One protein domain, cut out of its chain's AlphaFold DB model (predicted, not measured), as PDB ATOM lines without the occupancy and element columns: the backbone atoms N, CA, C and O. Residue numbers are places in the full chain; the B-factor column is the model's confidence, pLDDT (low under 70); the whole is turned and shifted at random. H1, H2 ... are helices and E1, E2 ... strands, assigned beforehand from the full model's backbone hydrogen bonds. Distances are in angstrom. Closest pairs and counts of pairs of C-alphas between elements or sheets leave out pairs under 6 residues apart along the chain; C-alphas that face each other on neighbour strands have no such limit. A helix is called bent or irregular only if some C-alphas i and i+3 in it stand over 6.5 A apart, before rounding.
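This is residues 35 to 191 of the 456 residues of an uncharacterized protein of Planctomycetes bacterium SM23_25 (UniProt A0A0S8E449). Two sheets stand face to face with their strands crossed, a sandwich in which a large, strongly twisted sheet of E3, E4, E6, E7, E8 and E9 packs on a smaller one of E1, E2 and E5. H1 packs on the large sheet, away from the small sheet, and the short H2 only grazes the large sheet. The printed part has 157 residues, with named elements in the order E1, E2, E3, E4, E5, E6, H1, H2, E7, E8, E9; the class is mixed, helices and strands. The small sheet has the order E1 - E2 - E5, all antiparallel; the large one is branched at E7, its neighbour pairs antiparallel. The whole is compact, with a radius of gyration of the C-alphas of 15.6 A and spans of 44 by 33 by 27 A.

E1, residues 35 to 40, begins at C-alpha 35 (39.131, 85.976, 32.459). E2 is residues 51 to 58, 24.0 A long from first to last C-alpha. E3, residues 73 to 82, measures 29.5 A, and E4, residues 85 to 91, 20.0 A. E5 is residues 112 to 119, 20.9 A, and E6 residues 124 to 127. H1, residues 128 to 139, is 16.6 A long and irregular: C-alphas 129 and 132 are 7.7 A apart. H2 is residues 154 to 157. E7, residues 161 to 171, is the longest strand, 32.5 A, from C-alpha 161 (17.750, 103.288, 38.845). E8 is residues 179 to 182, and E9, residues 186 to 190, ends at C-alpha 190 (21.239, 104.424, 35.356).

In the large sheet E3 lies on one side of E7, and E8 and E9 on the other side, E8 beside residues 167 to 171 and E9 beside 161 to 165. N 77 and O 166 of E3 and E7 are 2.8 A apart, N 169 and O 181 of E7 and E8 2.8 A, and N 163 and O 188 of E7 and E9 2.9 A, each within hydrogen-bond range. E3 and E4 form a hairpin, with N 80 and O 87 at 2.8 A; E6 is the other neighbour of E4, with N 90 and O 126 at 2.9 A. In the small sheet N 37 and O 55 of the hairpin E1 and E2 are 2.9 A apart, and N 54 and O 115 of E2 and E5 3.0 A. The strands of the two sheets stand at 57 degrees; the closest C-alphas of E1 and E8, Ser 36 and Thr 182, are 6.1 A apart. H1 is on the large sheet, its closest C-alphas to E4 being Ser 128 and Ala 88, 5.3 A; E1 and H1 are apart. In H1, 6 of 8 O i to N i+4 pairs are within range; H2 is too short for such a pair.

The C-alphas farthest apart, of Gly 83 and Gly 175, are 45.1 A apart. The printed part has no cut. The links E2 to E3, E4 to E5 and H1 to H2 are long. The mean pLDDT of the printed part is 90.5; residues 142 to 143 and 145 are under 70.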
ATOM      1  N   GLN A  35      40.162  85.284  31.688       94.88
ATOM      2  CA  GLN A  35      39.131  85.976  32.459       94.88
ATOM      3  C   GLN A  35      38.792  87.307  31.805       94.88
ATOM      4  O   GLN A  35      39.631  87.926  31.145       94.88
ATOM      5  N   SER A  36      37.565  87.764  32.041       95.75
ATOM      6  CA  SER A  36      37.124  89.083  31.605       95.75
ATOM      7  C   SER A  36      36.486  89.873  32.740       95.75
ATOM      8  O   SER A  36      35.950  89.293  33.688       95.75
ATOM      9  N   ALA A  37      36.541  91.196  32.642       96.81
ATOM     10  CA  ALA A  37      35.826  92.110  33.516       96.81
ATOM     11  C   ALA A  37      35.215  93.246  32.693       96.81
ATOM     12  O   ALA A  37      35.797  93.700  31.708       96.81
ATOM     13  N   LEU A  38      34.029  93.690  33.095       96.62
ATOM     14  CA  LEU A  38      33.308  94.783  32.456       96.62
ATOM     15  C   LEU A  38      33.523  96.058  33.272       96.62
ATOM     16  O   LEU A  38      33.347  96.036  34.488       96.62
ATOM     17  N   THR A  39      33.860  97.163  32.613       95.38
ATOM     18  CA  THR A  39      33.904  98.490  33.239       95.38
ATOM     19  C   THR A  39      33.137  99.499  32.395       95.38
ATOM     20  O   THR A  39      33.037  99.355  31.177       95.38
ATOM     21  N   LEU A  40      32.569 100.520  33.030       93.56
ATOM     22  CA  LEU A  40      31.915 101.627  32.334       93.56
ATOM     23  C   LEU A  40      32.884 102.802  32.182       93.56
ATOM     24  O   LEU A  40      33.695 103.047  33.070       93.56
ATOM     25  N   GLU A  41      32.788 103.529  31.067       91.50
ATOM     26  CA  GLU A  41      33.483 104.820  30.903       91.50
ATOM     27  C   GLU A  41      32.818 105.906  31.764       91.50
ATOM     28  O   GLU A  41      33.484 106.753  32.349       91.50
ATOM     29  N   GLU A  42      31.489 105.856  31.858       89.88
ATOM     30  CA  GLU A  42      30.651 106.766  32.636       89.88
ATOM     31  C   GLU A  42      29.354 106.058  33.046       89.88
ATOM     32  O   GLU A  42      28.950 105.068  32.427       89.88
ATOM     33  N   ASN A  43      28.679 106.560  34.082       88.81
ATOM     34  CA  ASN A  43      27.364 106.035  34.444       88.81
ATOM     35  C   ASN A  43      26.354 106.346  33.326       88.81
ATOM     36  O   ASN A  43      26.238 107.509  32.930       88.81
ATOM     37  N   PRO A  44      25.601 105.348  32.831       93.12
ATOM     38  CA  PRO A  44      24.625 105.576  31.780       93.12
ATOM     39  C   PRO A  44      23.480 106.455  32.281       93.12
ATOM     40  O   PRO A  44      23.104 106.412  33.452       93.12
ATOM     41  N   THR A  45      22.883 107.213  31.369       92.50
ATOM     42  CA  THR A  45      21.677 108.013  31.622       92.50
ATOM     43  C   THR A  45      20.518 107.499  30.772       92.50
ATOM     44  O   THR A  45      20.722 106.938  29.692       92.50
ATOM     45  N   VAL A  46      19.283 107.682  31.241       91.88
ATOM     46  CA  VAL A  46      18.080 107.375  30.448       91.88
ATOM     47  C   VAL A  46      18.126 108.146  29.126       91.88
ATOM     48  O   VAL A  46      18.304 109.360  29.121       91.88
ATOM     49  N   GLY A  47      17.977 107.448  27.997       89.69
ATOM     50  CA  GLY A  47      18.055 108.049  26.660       89.69
ATOM     51  C   GLY A  47      19.451 108.522  26.226       89.69
ATOM     52  O   GLY A  47      19.603 108.938  25.078       89.69
ATOM     53  N   GLY A  48      20.460 108.447  27.097       89.75
ATOM     54  CA  GLY A  48      21.812 108.939  26.839       89.75
ATOM     55  C   GLY A  48      22.789 107.856  26.389       89.75
ATOM     56  O   GLY A  48      22.416 106.904  25.695       89.75
ATOM     57  N   THR A  49      24.058 108.042  26.758       91.12
ATOM     58  CA  THR A  49      25.162 107.178  26.340       91.12
ATOM     59  C   THR A  49      25.283 105.920  27.196       91.12
ATOM     60  O   THR A  49      25.107 105.946  28.413       91.12
ATOM     61  N   PHE A  50      25.638 104.806  26.557       93.56
ATOM     62  CA  PHE A  50      26.049 103.573  27.223       93.56
ATOM     63  C   PHE A  50      27.401 103.131  26.660       93.56
ATOM     64  O   PHE A  50      27.466 102.458  25.630       93.56
ATOM     65  N   ARG A  51      28.488 103.536  27.328       94.50
ATOM     66  CA  ARG A  51      29.863 103.255  26.896       94.50
ATOM     67  C   ARG A  51      30.609 102.411  27.919       94.50
ATOM     68  O   ARG A  51      30.619 102.728  29.108       94.50
ATOM     69  N   PHE A  52      31.247 101.347  27.448       94.75
ATOM     70  CA  PHE A  52      31.937 100.391  28.311       94.75
ATOM     71  C   PHE A  52      33.281  99.952  27.730       94.75
ATOM     72  O   PHE A  52      33.542 100.091  26.531       94.75
ATOM     73  N   ARG A  53      34.124  99.379  28.588       95.62
ATOM     74  CA  ARG A  53      35.331  98.647  28.212       95.62
ATOM     75  C   ARG A  53      35.268  97.213  28.704       95.62
ATOM     76  O   ARG A  53      34.684  96.917  29.747       95.62
ATOM     77  N   LEU A  54      35.909  96.331  27.949       96.19
ATOM     78  CA  LEU A  54      36.111  94.942  28.333       96.19
ATOM     79  C   LEU A  54      37.584  94.747  28.686       96.19
ATOM     80  O   LEU A  54      38.462  94.914  27.841       96.19
ATOM     81  N   LEU A  55      37.855  94.400  29.938       95.62
ATOM     82  CA  LEU A  55      39.181  94.000  30.382       95.62
ATOM     83  C   LEU A  55      39.337  92.499  30.171       95.62
ATOM     84  O   LEU A  55      38.446  91.735  30.537       95.62
ATOM     85  N   LEU A  56      40.463  92.079  29.606       94.12
ATOM     86  CA  LEU A  56      40.818  90.683  29.377       94.12
ATOM     87  C   LEU A  56      42.183  90.384  29.983       94.12
ATOM     88  O   LEU A  56      43.097  91.207  29.903       94.12
ATOM     89  N   ARG A  57      42.332  89.195  30.560       92.94
ATOM     90  CA  ARG A  57      43.625  88.684  31.027       92.94
ATOM     91  C   ARG A  57      43.712  87.173  30.893       92.94
ATOM     92  O   ARG A  57      42.687  86.491  30.831       92.94
ATOM     93  N   SER A  58      44.939  86.670  30.942       93.06
ATOM     94  CA  SER A  58      45.196  85.257  31.196       93.06
ATOM     95  C   SER A  58      44.828  84.881  32.638       93.06
ATOM     96  O   SER A  58      45.080  85.629  33.585       93.06
ATOM     97  N   ALA A  59      44.232  83.706  32.808       87.38
ATOM     98  CA  ALA A  59      44.047  83.053  34.089       87.38
ATOM     99  C   ALA A  59      45.311  82.247  34.426       87.38
ATOM    100  O   ALA A  59      45.774  81.433  33.631       87.38
ATOM    101  N   ALA A  60      45.855  82.456  35.627       80.50
ATOM    102  CA  ALA A  60      47.020  81.724  36.135       80.50
ATOM    103  C   ALA A  60      48.296  81.819  35.262       80.50
ATOM    104  O   ALA A  60      49.140  80.928  35.307       80.50
ATOM    105  N   GLY A  61      48.455  82.896  34.481       70.38
ATOM    106  CA  GLY A  61      49.690  83.201  33.746       70.38
ATOM    107  C   GLY A  61      49.950  82.339  32.504       70.38
ATOM    108  O   GLY A  61      51.032  82.427  31.927       70.38
ATOM    109  N   GLN A  62      48.980  81.530  32.072       79.44
ATOM    110  CA  GLN A  62      49.069  80.729  30.848       79.44
ATOM    111  C   GLN A  62      49.039  81.617  29.596       79.44
ATOM    112  O   GLN A  62      48.274  82.577  29.540       79.44
ATOM    113  N   THR A  63      49.815  81.298  28.564       87.94
ATOM    114  CA  THR A  63      49.657  81.978  27.271       87.94
ATOM    115  C   THR A  63      48.465  81.386  26.522       87.94
ATOM    116  O   THR A  63      48.424  80.181  26.281       87.94
ATOM    117  N   VAL A  64      47.499  82.226  26.156       89.56
ATOM    118  CA  VAL A  64      46.278  81.851  25.433       89.56
ATOM    119  C   VAL A  64      46.211  82.605  24.111       89.56
ATOM    120  O   VAL A  64      46.229  83.835  24.097       89.56
ATOM    121  N   GLY A  65      46.118  81.873  23.002       89.44
ATOM    122  CA  GLY A  65      45.913  82.448  21.673       89.44
ATOM    123  C   GLY A  65      44.464  82.887  21.459       89.44
ATOM    124  O   GLY A  65      43.529  82.209  21.888       89.44
ATOM    125  N   LEU A  66      44.275  84.012  20.775       90.62
ATOM    126  CA  LEU A  66      42.964  84.551  20.425       90.62
ATOM    127  C   LEU A  66      42.712  84.418  18.916       90.62
ATOM    128  O   LEU A  66      43.641  84.582  18.122       90.62
ATOM    129  N   PRO A  67      41.465  84.145  18.486       91.81
ATOM    130  CA  PRO A  67      41.121  84.178  17.071       91.81
ATOM    131  C   PRO A  67      41.234  85.607  16.506       91.81
ATOM    132  O   PRO A  67      41.280  86.574  17.274       91.81
ATOM    133  N   PRO A  68      41.230  85.765  15.168       91.69
ATOM    134  CA  PRO A  68      41.165  87.078  14.530       91.69
ATOM    135  C   PRO A  68      39.981  87.913  15.037       91.69
ATOM    136  O   PRO A  68      38.891  87.381  15.279       91.69
ATOM    137  N   ALA A  69      40.185  89.225  15.175       90.62
ATOM    138  CA  ALA A  69      39.199  90.154  15.734       90.62
ATOM    139  C   ALA A  69      37.880  90.170  14.944       90.62
ATOM    140  O   ALA A  69      36.819  90.424  15.509       90.62
ATOM    141  N   GLU A  70      37.947  89.881  13.645       91.00
ATOM    142  CA  GLU A  70      36.826  89.838  12.706       91.00
ATOM    143  C   GLU A  70      35.896  88.652  12.972       91.00
ATOM    144  O   GLU A  70      34.710  88.709  12.653       91.00
ATOM    145  N   LYS A  71      36.426  87.573  13.562       90.19
ATOM    146  CA  LYS A  71      35.641  86.401  13.966       90.19
ATOM    147  C   LYS A  71      35.087  86.556  15.387       90.19
ATOM    148  O   LYS A  71      34.083  85.932  15.718       90.19
ATOM    149  N   ALA A  72      35.728  87.364  16.232       93.62
ATOM    150  CA  ALA A  72      35.335  87.554  17.623       93.62
ATOM    151  C   ALA A  72      34.216  88.597  17.779       93.62
ATOM    152  O   ALA A  72      34.222  89.677  17.185       93.62
ATOM    153  N   PHE A  73      33.260  88.301  18.651       95.06
ATOM    154  CA  PHE A  73      32.173  89.213  18.999       95.06
ATOM    155  C   PHE A  73      31.711  88.942  20.426       95.06
ATOM    156  O   PHE A  73      32.064  87.933  21.024       95.06
ATOM    157  N   GLY A  74      30.893  89.815  20.989       95.81
ATOM    158  CA  GLY A  74      30.228  89.535  22.254       95.81
ATOM    159  C   GLY A  74      28.838  90.129  22.311       95.81
ATOM    160  O   GLY A  74      28.337  90.656  21.324       95.81
ATOM    161  N   TRP A  75      28.207  90.035  23.467       97.00
ATOM    162  CA  TRP A  75      26.926  90.676  23.727       97.00
ATOM    163  C   TRP A  75      26.834  91.080  25.189       97.00
ATOM    164  O   TRP A  75      27.432  90.462  26.079       97.00
ATOM    165  N   LEU A  76      26.055  92.125  25.433       97.38
ATOM    166  CA  LEU A  76      25.750  92.615  26.760       97.38
ATOM    167  C   LEU A  76      24.398  92.062  27.214       97.38
ATOM    168  O   LEU A  76      23.415  92.127  26.482       97.38
ATOM    169  N   LEU A  77      24.337  91.561  28.440       97.69
ATOM    170  CA  LEU A  77      23.105  91.345  29.187       97.69
ATOM    171  C   LEU A  77      22.951  92.485  30.192       97.69
ATOM    172  O   LEU A  77      23.824  92.668  31.037       97.69
ATOM    173  N   ILE A  78      21.829  93.199  30.146       96.81
ATOM    174  CA  ILE A  78      21.425  94.140  31.195       96.81
ATOM    175  C   ILE A  78      20.172  93.618  31.883       96.81
ATOM    176  O   ILE A  78      19.178  93.326  31.223       96.81
ATOM    177  N   VAL A  79      20.204  93.532  33.210       96.38
ATOM    178  CA  VAL A  79      19.058  93.186  34.054       96.38
ATOM    179  C   VAL A  79      18.718  94.380  34.933       96.38
ATOM    180  O   VAL A  79      19.473  94.727  35.837       96.38
ATOM    181  N   GLN A  80      17.573  95.002  34.688       92.31
ATOM    182  CA  GLN A  80      17.089  96.142  35.446       92.31
ATOM    183  C   GLN A  80      16.080  95.705  36.507       92.31
ATOM    184  O   GLN A  80      15.122  94.985  36.210       92.31
ATOM    185  N   SER A  81      16.291  96.161  37.744       86.38
ATOM    186  CA  SER A  81      15.310  96.008  38.816       86.38
ATOM    187  C   SER A  81      14.314  97.162  38.728       86.38
ATOM    188  O   SER A  81      14.721  98.321  38.686       86.38
ATOM    189  N   LEU A  82      13.025  96.845  38.683       83.81
ATOM    190  CA  LEU A  82      11.916  97.800  38.619       83.81
ATOM    191  C   LEU A  82      10.959  97.496  39.778       83.81
ATOM    192  O   LEU A  82       9.838  97.015  39.582       83.81
ATOM    193  N   GLY A  83      11.458  97.683  41.001       79.00
ATOM    194  CA  GLY A  83      10.801  97.215  42.220       79.00
ATOM    195  C   GLY A  83      10.742  95.686  42.305       79.00
ATOM    196  O   GLY A  83      11.781  95.030  42.275       79.00
ATOM    197  N   ASP A  84       9.527  95.134  42.377       77.56
ATOM    198  CA  ASP A  84       9.267  93.684  42.464       77.56
ATOM    199  C   ASP A  84       9.450  92.941  41.132       77.56
ATOM    200  O   ASP A  84       9.483  91.712  41.085       77.56
ATOM    201  N   SER A  85       9.573  93.684  40.031       83.50
ATOM    202  CA  SER A  85       9.760  93.120  38.698       83.50
ATOM    203  C   SER A  85      11.194  93.303  38.207       83.50
ATOM    204  O   SER A  85      11.908  94.225  38.607       83.50
ATOM    205  N   LYS A  86      11.622  92.415  37.308       90.00
ATOM    206  CA  LYS A  86      12.898  92.524  36.599       90.00
ATOM    207  C   LYS A  86      12.640  92.537  35.105       90.00
ATOM    208  O   LYS A  86      11.816  91.769  34.611       90.00
ATOM    209  N   ARG A  87      13.378  93.374  34.383       93.12
ATOM    210  CA  ARG A  87      13.471  93.308  32.922       93.12
ATOM    211  C   ARG A  87      14.895  92.980  32.536       93.12
ATOM    212  O   ARG A  87      15.827  93.514  33.126       93.12
ATOM    213  N   ALA A  88      15.053  92.089  31.570       95.94
ATOM    214  CA  ALA A  88      16.355  91.678  31.083       95.94
ATOM    215  C   ALA A  88      16.415  91.825  29.563       95.94
ATOM    216  O   ALA A  88      15.492  91.416  28.852       95.94
ATOM    217  N   TYR A  89      17.513  92.411  29.100       96.69
ATOM    218  CA  TYR A  89      17.764  92.742  27.708       96.69
ATOM    219  C   TYR A  89      19.129  92.210  27.287       96.69
ATOM    220  O   TYR A  89      20.121  92.434  27.978       96.69
ATOM    221  N   TYR A  90      19.170  91.533  26.146       97.38
ATOM    222  CA  TYR A  90      20.400  91.152  25.460       97.38
ATOM    223  C   TYR A  90      20.649  92.140  24.326       97.38
ATOM    224  O   TYR A  90      19.716  92.433  23.584       97.38
ATOM    225  N   SER A  91      21.861  92.667  24.189       96.62
ATOM    226  CA  SER A  91      22.228  93.491  23.034       96.62
ATOM    227  C   SER A  91      22.355  92.648  21.771       96.62
ATOM    228  O   SER A  91      22.548  91.434  21.840       96.62
ATOM    229  N   GLU A  92      22.334  93.317  20.622       94.06
ATOM    230  CA  GLU A  92      22.917  92.777  19.397       94.06
ATOM    231  C   GLU A  92      24.401  92.417  19.564       94.06
ATOM    232  O   GLU A  92      25.042  92.771  20.566       94.06
ATOM    233  N   LYS A  93      24.945  91.686  18.581       94.25
ATOM    234  CA  LYS A  93      26.365  91.335  18.556       94.25
ATOM    235  C   LYS A  93      27.201  92.613  18.553       94.25
ATOM    236  O   LYS A  93      26.975  93.520  17.761       94.25
ATOM    237  N   VAL A  94      28.207  92.639  19.412       95.12
ATOM    238  CA  VAL A  94      29.228  93.679  19.494       95.12
ATOM    239  C   VAL A  94      30.485  93.122  18.832       95.12
ATOM    240  O   VAL A  94      31.137  92.264  19.437       95.12
ATOM    241  N   PRO A  95      30.828  93.534  17.599       94.19
ATOM    242  CA  PRO A  95      32.020  93.042  16.921       94.19
ATOM    243  C   PRO A  95      33.267  93.474  17.685       94.19
ATOM    244  O   PRO A  95      33.415  94.651  18.017       94.19
ATOM    245  N   MET A  96      34.189  92.549  17.945       93.19
ATOM    246  CA  MET A  96      35.417  92.913  18.650       93.19
ATOM    247  C   MET A  96      36.327  93.787  17.800       93.19
ATOM    248  O   MET A  96      36.988  94.652  18.357       93.19
ATOM    249  N   ALA A  97      36.273  93.663  16.471       89.25
ATOM    250  CA  ALA A  97      36.952  94.559  15.536       89.25
ATOM    251  C   ALA A  97      36.492  96.033  15.612       89.25
ATOM    252  O   ALA A  97      37.193  96.910  15.118       89.25
ATOM    253  N   ALA A  98      35.349  96.336  16.245       85.00
ATOM    254  CA  ALA A  98      34.878  97.716  16.425       85.00
ATOM    255  C   ALA A  98      35.642  98.489  17.524       85.00
ATOM    256  O   ALA A  98      35.429  99.687  17.711       85.00
ATOM    257  N   THR A  99      36.515  97.810  18.273       81.50
ATOM    258  CA  THR A  99      37.390  98.426  19.278       81.50
ATOM    259  C   THR A  99      38.358  99.438  18.650       81.50
ATOM    260  O   THR A  99      38.832  99.257  17.530       81.50
ATOM    261  N   ARG A 100      38.732 100.482  19.401       78.81
ATOM    262  CA  ARG A 100      39.851 101.371  19.028       78.81
ATOM    263  C   ARG A 100      41.205 100.863  19.527       78.81
ATOM    264  O   ARG A 100      42.240 101.286  19.021       78.81
ATOM    265  N   THR A 101      41.210  99.977  20.521       84.38
ATOM    266  CA  THR A 101      42.428  99.327  21.027       84.38
ATOM    267  C   THR A 101      42.853  98.187  20.109       84.38
ATOM    268  O   THR A 101      42.013  97.385  19.723       84.38
ATOM    269  N   ALA A 102      44.150  98.035  19.834       86.25
ATOM    270  CA  ALA A 102      44.664  96.890  19.082       86.25
ATOM    271  C   ALA A 102      44.240  95.544  19.708       86.25
ATOM    272  O   ALA A 102      44.431  95.316  20.906       86.25
ATOM    273  N   TRP A 103      43.685  94.652  18.884       90.81
ATOM    274  CA  TRP A 103      43.309  93.302  19.296       90.81
ATOM    275  C   TRP A 103      44.564  92.443  19.526       90.81
ATOM    276  O   TRP A 103      45.412  92.361  18.634       90.81
ATOM    277  N   PRO A 104      44.725  91.818  20.705       90.06
ATOM    278  CA  PRO A 104      45.877  90.968  20.974       90.06
ATOM    279  C   PRO A 104      45.748  89.619  20.250       90.06
ATOM    280  O   PRO A 104      44.703  88.982  20.314       90.06
ATOM    281  N   ALA A 105      46.825  89.156  19.612       89.38
ATOM    282  CA  ALA A 105      46.893  87.791  19.076       89.38
ATOM    283  C   ALA A 105      47.015  86.737  20.194       89.38
ATOM    284  O   ALA A 105      46.557  85.607  20.043       89.38
ATOM    285  N   GLU A 106      47.606  87.117  21.330       90.69
ATOM    286  CA  GLU A 106      47.780  86.266  22.506       90.69
ATOM    287  C   GLU A 106      47.635  87.059  23.814       90.69
ATOM    288  O   GLU A 106      47.942  88.254  23.891       90.69
ATOM    289  N   LEU A 107      47.178  86.375  24.860       89.69
ATOM    290  CA  LEU A 107      47.153  86.842  26.243       89.69
ATOM    291  C   LEU A 107      48.139  86.002  27.050       89.69
ATOM    292  O   LEU A 107      47.990  84.791  27.102       89.69
ATOM    293  N   GLY A 108      49.114  86.620  27.711       85.94
ATOM    294  CA  GLY A 108      50.096  85.908  28.531       85.94
ATOM    295  C   GLY A 108      50.640  86.769  29.670       85.94
ATOM    296  O   GLY A 108      50.548  88.000  29.631       85.94
ATOM    297  N   GLY A 109      51.193  86.111  30.692       79.94
ATOM    298  CA  GLY A 109      51.695  86.761  31.907       79.94
ATOM    299  C   GLY A 109      50.602  87.473  32.718       79.94
ATOM    300  O   GLY A 109      49.418  87.168  32.597       79.94
ATOM    301  N   GLU A 110      50.994  88.457  33.533       79.56
ATOM    302  CA  GLU A 110      50.068  89.292  34.326       79.56
ATOM    303  C   GLU A 110      49.459  90.463  33.523       79.56
ATOM    304  O   GLU A 110      48.881  91.396  34.084       79.56
ATOM    305  N   ARG A 111      49.581  90.443  32.188       87.31
ATOM    306  CA  ARG A 111      49.113  91.531  31.327       87.31
ATOM    307  C   ARG A 111      47.585  91.581  31.282       87.31
ATOM    308  O   ARG A 111      46.923  90.611  30.914       87.31
ATOM    309  N   VAL A 112      47.039  92.764  31.555       91.25
ATOM    310  CA  VAL A 112      45.626  93.096  31.333       91.25
ATOM    311  C   VAL A 112      45.494  93.904  30.042       91.25
ATOM    312  O   VAL A 112      46.169  94.917  29.861       91.25
ATOM    313  N   VAL A 113      44.613  93.469  29.142       92.56
ATOM    314  CA  VAL A 113      44.258  94.191  27.913       92.56
ATOM    315  C   VAL A 113      42.908  94.871  28.102       92.56
ATOM    316  O   VAL A 113      41.970  94.259  28.602       92.56
ATOM    317  N   SER A 114      42.802  96.136  27.694       94.06
ATOM    318  CA  SER A 114      41.575  96.932  27.792       94.06
ATOM    319  C   SER A 114      41.008  97.215  26.400       94.06
ATOM    320  O   SER A 114      41.550  98.031  25.655       94.06
ATOM    321  N   LEU A 115      39.927  96.526  26.038       93.88
ATOM    322  CA  LEU A 115      39.244  96.667  24.753       93.88
ATOM    323  C   LEU A 115      38.125  97.711  24.825       93.88
ATOM    324  O   LEU A 115      37.440  97.828  25.844       93.88
ATOM    325  N   GLY A 116      37.911  98.420  23.718       90.31
ATOM    326  CA  GLY A 116      36.912  99.475  23.582       90.31
ATOM    327  C   GLY A 116      37.524 100.879  23.430       90.31
ATOM    328  O   GLY A 116      38.653 101.008  22.952       90.31
ATOM    329  N   PRO A 117      36.784 101.942  23.798       93.06
ATOM    330  CA  PRO A 117      35.411 101.890  24.299       93.06
ATOM    331  C   PRO A 117      34.437 101.358  23.245       93.06
ATOM    332  O   PRO A 117      34.571 101.655  22.059       93.06
ATOM    333  N   PHE A 118      33.453 100.588  23.696       94.50
ATOM    334  CA  PHE A 118      32.304 100.173  22.900       94.50
ATOM    335  C   PHE A 118      31.102 101.040  23.267       94.50
ATOM    336  O   PHE A 118      30.897 101.337  24.445       94.50
ATOM    337  N   ASP A 119      30.310 101.429  22.272       94.12
ATOM    338  CA  ASP A 119      29.107 102.241  22.448       94.12
ATOM    339  C   ASP A 119      27.865 101.418  22.087       94.12
ATOM    340  O   ASP A 119      27.718 100.975  20.948       94.12
ATOM    341  N   LEU A 120      26.980 101.207  23.065       93.75
ATOM    342  CA  LEU A 120      25.714 100.486  22.895       93.75
ATOM    343  C   LEU A 120      24.487 101.374  23.054       93.75
ATOM    344  O   LEU A 120      23.377 100.864  23.180       93.75
ATOM    345  N   SER A 121      24.655 102.694  23.024       89.81
ATOM    346  CA  SER A 121      23.564 103.644  23.264       89.81
ATOM    347  C   SER A 121      22.362 103.353  22.361       89.81
ATOM    348  O   SER A 121      21.240 103.187  22.834       89.81
ATOM    349  N   ALA A 122      22.608 103.203  21.057       91.44
ATOM    350  CA  ALA A 122      21.577 102.946  20.055       91.44
ATOM    351  C   ALA A 122      21.447 101.466  19.655       91.44
ATOM    352  O   ALA A 122      20.739 101.178  18.686       91.44
ATOM    353  N   ALA A 123      22.114 100.556  20.375       94.25
ATOM    354  CA  ALA A 123      22.129  99.140  20.033       94.25
ATOM    355  C   ALA A 123      20.723  98.543  20.115       94.25
ATOM    356  O   ALA A 123      19.964  98.836  21.050       94.25
ATOM    357  N   LYS A 124      20.379  97.688  19.153       95.69
ATOM    358  CA  LYS A 124      19.189  96.846  19.234       95.69
ATOM    359  C   LYS A 124      19.312  95.941  20.448       95.69
ATOM    360  O   LYS A 124      20.380  95.393  20.731       95.69
ATOM    361  N   VAL A 125      18.202  95.771  21.150       96.38
ATOM    362  CA  VAL A 125      18.114  94.843  22.270       96.38
ATOM    363  C   VAL A 125      16.930  93.910  22.132       96.38
ATOM    364  O   VAL A 125      15.898  94.248  21.554       96.38
ATOM    365  N   TYR A 126      17.075  92.735  22.722       96.19
ATOM    366  CA  TYR A 126      16.125  91.639  22.673       96.19
ATOM    367  C   TYR A 126      15.714  91.283  24.096       96.19
ATOM    368  O   TYR A 126      16.557  91.165  24.989       96.19
ATOM    369  N   ALA A 127      14.414  91.127  24.324       95.12
ATOM    370  CA  ALA A 127      13.898  90.780  25.640       95.12
ATOM    371  C   ALA A 127      14.269  89.336  26.027       95.12
ATOM    372  O   ALA A 127      14.456  88.454  25.186       95.12
ATOM    373  N   SER A 128      14.363  89.069  27.328       93.44
ATOM    374  CA  SER A 128      14.820  87.771  27.837       93.44
ATOM    375  C   SER A 128      13.948  86.574  27.448       93.44
ATOM    376  O   SER A 128      14.429  85.445  27.459       93.44
ATOM    377  N   ASN A 129      12.683  86.792  27.083       92.44
ATOM    378  CA  ASN A 129      11.782  85.735  26.619       92.44
ATOM    379  C   ASN A 129      12.246  85.083  25.301       92.44
ATOM    380  O   ASN A 129      11.951  83.911  25.084       92.44
ATOM    381  N   VAL A 130      13.008  85.793  24.458       92.56
ATOM    382  CA  VAL A 130      13.571  85.252  23.202       92.56
ATOM    383  C   VAL A 130      15.048  84.855  23.317       92.56
ATOM    384  O   VAL A 130      15.650  84.394  22.346       92.56
ATOM    385  N   ALA A 131      15.642  84.974  24.511       90.38
ATOM    386  CA  ALA A 131      17.081  84.813  24.729       90.38
ATOM    387  C   ALA A 131      17.623  83.450  24.283       90.38
ATOM    388  O   ALA A 131      18.693  83.378  23.689       90.38
ATOM    389  N   ARG A 132      16.887  82.356  24.522       90.38
ATOM    390  CA  ARG A 132      17.345  81.014  24.126       90.38
ATOM    391  C   ARG A 132      17.575  80.911  22.616       90.38
ATOM    392  O   ARG A 132      18.607  80.388  22.202       90.38
ATOM    393  N   GLY A 133      16.627  81.391  21.810       89.75
ATOM    394  CA  GLY A 133      16.741  81.374  20.350       89.75
ATOM    395  C   GLY A 133      17.860  82.291  19.864       89.75
ATOM    396  O   GLY A 133      18.705  81.861  19.084       89.75
ATOM    397  N   LEU A 134      17.920  83.505  20.418       92.25
ATOM    398  CA  LEU A 134      18.948  84.504  20.119       92.25
ATOM    399  C   LEU A 134      20.369  83.978  20.374       92.25
ATOM    400  O   LEU A 134      21.206  83.978  19.478       92.25
ATOM    401  N   LEU A 135      20.635  83.491  21.589       92.38
ATOM    402  CA  LEU A 135      21.962  83.017  21.985       92.38
ATOM    403  C   LEU A 135      22.369  81.755  21.218       92.38
ATOM    404  O   LEU A 135      23.541  81.589  20.886       92.38
ATOM    405  N   THR A 136      21.402  80.891  20.884       90.25
ATOM    406  CA  THR A 136      21.652  79.752  19.990       90.25
ATOM    407  C   THR A 136      22.085  80.247  18.610       90.25
ATOM    408  O   THR A 136      23.100  79.776  18.110       90.25
ATOM    409  N   ALA A 137      21.378  81.222  18.027       89.25
ATOM    410  CA  ALA A 137      21.713  81.792  16.721       89.25
ATOM    411  C   ALA A 137      23.096  82.466  16.709       89.25
ATOM    412  O   ALA A 137      23.856  82.287  15.758       89.25
ATOM    413  N   TYR A 138      23.450  83.179  17.785       90.88
ATOM    414  CA  TYR A 138      24.773  83.792  17.943       90.88
ATOM    415  C   TYR A 138      25.884  82.752  17.885       90.88
ATOM    416  O   TYR A 138      26.853  82.926  17.154       90.88
ATOM    417  N   VAL A 139      25.731  81.662  18.632       87.88
ATOM    418  CA  VAL A 139      26.762  80.630  18.765       87.88
ATOM    419  C   VAL A 139      26.806  79.687  17.560       87.88
ATOM    420  O   VAL A 139      27.878  79.195  17.219       87.88
ATOM    421  N   SER A 140      25.679  79.443  16.888       83.44
ATOM    422  CA  SER A 140      25.616  78.564  15.713       83.44
ATOM    423  C   SER A 140      25.995  79.251  14.398       83.44
ATOM    424  O   SER A 140      25.931  78.607  13.356       83.44
ATOM    425  N   GLY A 141      26.321  80.549  14.419       70.62
ATOM    426  CA  GLY A 141      26.686  81.305  13.218       70.62
ATOM    427  C   GLY A 141      25.526  81.554  12.250       70.62
ATOM    428  O   GLY A 141      25.769  81.728  11.060       70.62
ATOM    429  N   LYS A 142      24.273  81.562  12.735       69.12
ATOM    430  CA  LYS A 142      23.134  81.976  11.898       69.12
ATOM    431  C   LYS A 142      23.260  83.459  11.539       69.12
ATOM    432  O   LYS A 142      23.735  84.258  12.356       69.12
ATOM    433  N   GLU A 143      22.834  83.805  10.326       66.50
ATOM    434  CA  GLU A 143      22.834  85.186   9.842       66.50
ATOM    435  C   GLU A 143      21.867  86.059  10.649       66.50
ATOM    436  O   GLU A 143      20.877  85.583  11.209       66.50
ATOM    437  N   ASP A 144      22.143  87.363  10.701       70.44
ATOM    438  CA  ASP A 144      21.361  88.300  11.515       70.44
ATOM    439  C   ASP A 144      19.902  88.454  11.029       70.44
ATOM    440  O   ASP A 144      19.051  88.924  11.785       70.44
ATOM    441  N   ALA A 145      19.593  88.020   9.799       69.38
ATOM    442  CA  ALA A 145      18.239  87.978   9.241       69.38
ATOM    443  C   ALA A 145      17.316  86.952   9.935       69.38
ATOM    444  O   ALA A 145      16.099  87.107   9.888       69.38
ATOM    445  N   ASP A 146      17.886  85.953  10.620       78.62
ATOM    446  CA  ASP A 146      17.143  84.906  11.337       78.62
ATOM    447  C   ASP A 146      16.903  85.243  12.824       78.62
ATOM    448  O   ASP A 146      16.444  84.398  13.604       78.62
ATOM    449  N   LEU A 147      17.276  86.450  13.261       84.44
ATOM    450  CA  LEU A 147      17.124  86.871  14.651       84.44
ATOM    451  C   LEU A 147      15.670  87.264  14.959       84.44
ATOM    452  O   LEU A 147      14.970  87.777  14.088       84.44
ATOM    453  N   PRO A 148      15.203  87.058  16.208       88.75
ATOM    454  CA  PRO A 148      13.885  87.531  16.624       88.75
ATOM    455  C   PRO A 148      13.780  89.053  16.491       88.75
ATOM    456  O   PRO A 148      14.792  89.752  16.490       88.75
ATOM    457  N   ASP A 149      12.559  89.584  16.468       90.62
ATOM    458  CA  ASP A 149      12.361  91.032  16.452       90.62
ATOM    459  C   ASP A 149      12.985  91.697  17.688       90.62
ATOM    460  O   ASP A 149      12.845  91.239  18.828       90.62
ATOM    461  N   ALA A 150      13.688  92.806  17.454       93.19
ATOM    462  CA  ALA A 150      14.248  93.605  18.532       93.19
ATOM    463  C   ALA A 150      13.119  94.261  19.341       93.19
ATOM    464  O   ALA A 150      12.176  94.821  18.787       93.19
ATOM    465  N   ALA A 151      13.261  94.268  20.666       94.19
ATOM    466  CA  ALA A 151      12.351  94.974  21.565       94.19
ATOM    467  C   ALA A 151      12.457  96.502  21.415       94.19
ATOM    468  O   ALA A 151      11.540  97.232  21.788       94.19
ATOM    469  N   GLY A 152      13.588  96.993  20.902       94.81
ATOM    470  CA  GLY A 152      13.858  98.409  20.685       94.81
ATOM    471  C   GLY A 152      15.350  98.718  20.757       94.81
ATOM    472  O   GLY A 152      16.188  97.829  20.600       94.81
ATOM    473  N   LYS A 153      15.672  99.991  21.002       94.81
ATOM    474  CA  LYS A 153      17.040 100.454  21.272       94.81
ATOM    475  C   LYS A 153      17.307 100.478  22.771       94.81
ATOM    476  O   LYS A 153      16.403 100.810  23.538       94.81
ATOM    477  N   LEU A 154      18.541 100.179  23.171       93.06
ATOM    478  CA  LEU A 154      18.914 100.073  24.577       93.06
ATOM    479  C   LEU A 154      18.570 101.343  25.369       93.06
ATOM    480  O   LEU A 154      17.792 101.278  26.318       93.06
ATOM    481  N   ASN A 155      19.094 102.502  24.962       89.06
ATOM    482  CA  ASN A 155      18.905 103.753  25.701       89.06
ATOM    483  C   ASN A 155      17.435 104.196  25.830       89.06
ATOM    484  O   ASN A 155      17.092 104.886  26.786       89.06
ATOM    485  N   ALA A 156      16.572 103.788  24.897       88.25
ATOM    486  CA  ALA A 156      15.154 104.126  24.886       88.25
ATOM    487  C   ALA A 156      14.314 103.250  25.832       88.25
ATOM    488  O   ALA A 156      13.209 103.642  26.203       88.25
ATOM    489  N   LEU A 157      14.809 102.061  26.194       90.62
ATOM    490  CA  LEU A 157      14.086 101.089  27.019       90.62
ATOM    491  C   LEU A 157      14.513 101.091  28.490       90.62
ATOM    492  O   LEU A 157      13.776 100.578  29.334       90.62
ATOM    493  N   LEU A 158      15.689 101.637  28.797       91.31
ATOM    494  CA  LEU A 158      16.188 101.738  30.162       91.31
ATOM    495  C   LEU A 158      15.432 102.810  30.959       91.31
ATOM    496  O   LEU A 158      15.233 103.930  30.494       91.31
ATOM    497  N   GLU A 159      15.055 102.476  32.193       91.62
ATOM    498  CA  GLU A 159      14.503 103.434  33.165       91.62
ATOM    499  C   GLU A 159      15.613 103.884  34.143       91.62
ATOM    500  O   GLU A 159      16.652 103.230  34.254       91.62
ATOM    501  N   ALA A 160      15.431 104.984  34.877       91.38
ATOM    502  CA  ALA A 160      16.402 105.383  35.898       91.38
ATOM    503  C   ALA A 160      16.407 104.386  37.075       91.38
ATOM    504  O   ALA A 160      15.366 103.842  37.455       91.38
ATOM    505  N   GLY A 161      17.575 104.140  37.668       89.19
ATOM    506  CA  GLY A 161      17.750 103.288  38.845       89.19
ATOM    507  C   GLY A 161      18.771 102.167  38.663       89.19
ATOM    508  O   GLY A 161      19.667 102.236  37.826       89.19
ATOM    509  N   ARG A 162      18.677 101.136  39.508       90.25
ATOM    510  CA  ARG A 162      19.686 100.070  39.579       90.25
ATOM    511  C   ARG A 162      19.504  99.039  38.471       90.25
ATOM    512  O   ARG A 162      18.403  98.534  38.240       90.25
ATOM    513  N   ALA A 163      20.616  98.647  37.873       93.81
ATOM    514  CA  ALA A 163      20.694  97.518  36.968       93.81
ATOM    515  C   ALA A 163      21.981  96.720  37.211       93.81
ATOM    516  O   ALA A 163      22.869  97.119  37.961       93.81
ATOM    517  N   MET A 164      22.055  95.560  36.586       95.88
ATOM    518  CA  MET A 164      23.251  94.737  36.510       95.88
ATOM    519  C   MET A 164      23.597  94.552  35.042       95.88
ATOM    520  O   MET A 164      22.700  94.321  34.233       95.88
ATOM    521  N   ALA A 165      24.876  94.654  34.709       96.44
ATOM    522  CA  ALA A 165      25.389  94.425  33.372       96.44
ATOM    523  C   ALA A 165      26.403  93.276  33.380       96.44
ATOM    524  O   ALA A 165      27.254  93.187  34.263       96.44
ATOM    525  N   LYS A 166      26.328  92.401  32.381       97.31
ATOM    526  CA  LYS A 166      27.275  91.304  32.177       97.31
ATOM    527  C   LYS A 166      27.617  91.215  30.703       97.31
ATOM    528  O   LYS A 166      26.713  91.253  29.873       97.31
ATOM    529  N   PHE A 167      28.892  91.075  30.373       97.75
ATOM    530  CA  PHE A 167      29.321  90.910  28.990       97.75
ATOM    531  C   PHE A 167      29.810  89.484  28.757       97.75
ATOM    532  O   PHE A 167      30.605  88.968  29.543       97.75
ATOM    533  N   THR A 168      29.345  88.851  27.682       98.00
ATOM    534  CA  THR A 168      29.871  87.562  27.220       98.00
ATOM    535  C   THR A 168      30.610  87.772  25.910       98.00
ATOM    536  O   THR A 168      30.023  88.197  24.919       98.00
ATOM    537  N   LEU A 169      31.900  87.452  25.917       96.81
ATOM    538  CA  LEU A 169      32.763  87.387  24.749       96.81
ATOM    539  C   LEU A 169      32.695  85.982  24.143       96.81
ATOM    540  O   LEU A 169      32.871  84.991  24.849       96.81
ATOM    541  N   CYS A 170      32.470  85.913  22.838       95.38
ATOM    542  CA  CYS A 170      32.473  84.708  22.027       95.38
ATOM    543  C   CYS A 170      33.709  84.693  21.124       95.38
ATOM    544  O   CYS A 170      33.958  85.633  20.364       95.38
ATOM    545  N   LEU A 171      34.473  83.609  21.214       93.56
ATOM    546  CA  LEU A 171      35.708  83.385  20.473       93.56
ATOM    547  C   LEU A 171      35.550  82.116  19.625       93.56
ATOM    548  O   LEU A 171      35.704  81.008  20.144       93.56
ATOM    549  N   PRO A 172      35.183  82.245  18.339       90.00
ATOM    550  CA  PRO A 172      35.070  81.100  17.444       90.00
ATOM    551  C   PRO A 172      36.429  80.491  17.103       90.00
ATOM    552  O   PRO A 172      37.386  81.209  16.813       90.00
ATOM    553  N   HIS A 173      36.474  79.162  17.068       82.69
ATOM    554  CA  HIS A 173      37.620  78.368  16.633       82.69
ATOM    555  C   HIS A 173      37.186  77.475  15.461       82.69
ATOM    556  O   HIS A 173      36.036  77.039  15.400       82.69
ATOM    557  N   GLU A 174      38.068  77.244  14.487       76.38
ATOM    558  CA  GLU A 174      37.718  76.443  13.308       76.38
ATOM    559  C   GLU A 174      37.469  74.981  13.688       76.38
ATOM    560  O   GLU A 174      38.308  74.346  14.315       76.38
ATOM    561  N   GLY A 175      36.301  74.450  13.307       73.31
ATOM    562  CA  GLY A 175      35.926  73.055  13.568       73.31
ATOM    563  C   GLY A 175      35.557  72.733  15.022       73.31
ATOM    564  O   GLY A 175      35.201  71.592  15.312       73.31
ATOM    565  N   GLU A 176      35.584  73.716  15.924       82.00
ATOM    566  CA  GLU A 176      35.347  73.528  17.357       82.00
ATOM    567  C   GLU A 176      34.183  74.385  17.870       82.00
ATOM    568  O   GLU A 176      33.710  75.321  17.221       82.00
ATOM    569  N   ARG A 177      33.691  74.064  19.073       84.06
ATOM    570  CA  ARG A 177      32.713  74.926  19.749       84.06
ATOM    571  C   ARG A 177      33.399  76.237  20.155       84.06
ATOM    572  O   ARG A 177      34.510  76.180  20.677       84.06
ATOM    573  N   PRO A 178      32.749  77.400  19.978       91.38
ATOM    574  CA  PRO A 178      33.348  78.667  20.374       91.38
ATOM    575  C   PRO A 178      33.571  78.723  21.886       91.38
ATOM    576  O   PRO A 178      32.749  78.249  22.677       91.38
ATOM    577  N   THR A 179      34.660  79.371  22.281       92.81
ATOM    578  CA  THR A 179      34.954  79.662  23.682       92.81
ATOM    579  C   THR A 179      34.129  80.864  24.132       92.81
ATOM    580  O   THR A 179      34.137  81.911  23.483       92.81
ATOM    581  N   LEU A 180      33.427  80.732  25.261       95.69
ATOM    582  CA  LEU A 180      32.671  81.825  25.872       95.69
ATOM    583  C   LEU A 180      33.366  82.301  27.149       95.69
ATOM    584  O   LEU A 180      33.454  81.557  28.125       95.69
ATOM    585  N   VAL A 181      33.809  83.556  27.167       96.31
ATOM    586  CA  VAL A 181      34.401  84.199  28.348       96.31
ATOM    587  C   VAL A 181      33.419  85.244  28.849       96.31
ATOM    588  O   VAL A 181      33.047  86.152  28.112       96.31
ATOM    589  N   THR A 182      32.953  85.117  30.088       97.31
ATOM    590  CA  THR A 182      31.934  86.028  30.629       97.31
ATOM    591  C   THR A 182      32.490  86.841  31.788       97.31
ATOM    592  O   THR A 182      33.202  86.300  32.633       97.31
ATOM    593  N   SER A 183      32.160  88.130  31.833       97.44
ATOM    594  CA  SER A 183      32.550  89.012  32.929       97.44
ATOM    595  C   SER A 183      31.855  88.628  34.232       97.44
ATOM    596  O   SER A 183      30.824  87.949  34.226       97.44
ATOM    597  N   GLU A 184      32.362  89.120  35.360       96.12
ATOM    598  CA  GLU A 184      31.534  89.196  36.563       96.12
ATOM    599  C   GLU A 184      30.368  90.173  36.322       96.12
ATOM    600  O   GLU A 184      30.429  91.035  35.435       96.12
ATOM    601  N   ALA A 185      29.278  89.999  37.065       95.75
ATOM    602  CA  ALA A 185      28.155  90.920  37.051       95.75
ATOM    603  C   ALA A 185      28.580  92.287  37.614       95.75
ATOM    604  O   ALA A 185      28.922  92.411  38.789       95.75
ATOM    605  N   LEU A 186      28.511  93.327  36.786       95.88
ATOM    606  CA  LEU A 186      28.759  94.703  37.197       95.88
ATOM    607  C   LEU A 186      27.449  95.338  37.671       95.88
ATOM    608  O   LEU A 186      26.499  95.466  36.896       95.88
ATOM    609  N   GLY A 187      27.388  95.757  38.934       94.31
ATOM    610  CA  GLY A 187      26.299  96.601  39.424       94.31
ATOM    611  C   GLY A 187      26.408  98.005  38.831       94.31
ATOM    612  O   GLY A 187      27.445  98.645  38.966       94.31
ATOM    613  N   ILE A 188      25.348  98.487  38.184       92.81
ATOM    614  CA  ILE A 188      25.310  99.804  37.536       92.81
ATOM    615  C   ILE A 188      24.112 100.620  38.035       92.81
ATOM    616  O   ILE A 188      23.067 100.075  38.402       92.81
ATOM    617  N   THR A 189      24.249 101.945  38.028       91.44
ATOM    618  CA  THR A 189      23.138 102.872  38.282       91.44
ATOM    619  C   THR A 189      22.902 103.707  37.035       91.44
ATOM    620  O   THR A 189      23.800 104.412  36.585       91.44
ATOM    621  N   ILE A 190      21.694 103.617  36.484       92.88
ATOM    622  CA  ILE A 190      21.239 104.424  35.356       92.88
ATOM    623  C   ILE A 190      20.685 105.730  35.924       92.88
ATOM    624  O   ILE A 190      19.688 105.725  36.648       92.88
ATOM    625  N   ALA A 191      21.347 106.841  35.632       92.62
ATOM    626  CA  ALA A 191      20.931 108.161  36.078       92.62
ATOM    627  C   ALA A 191      19.720 108.677  35.266       92.62
ATOM    628  O   ALA A 191      19.513 108.258  34.120       92.62
TER     629      ALA A 191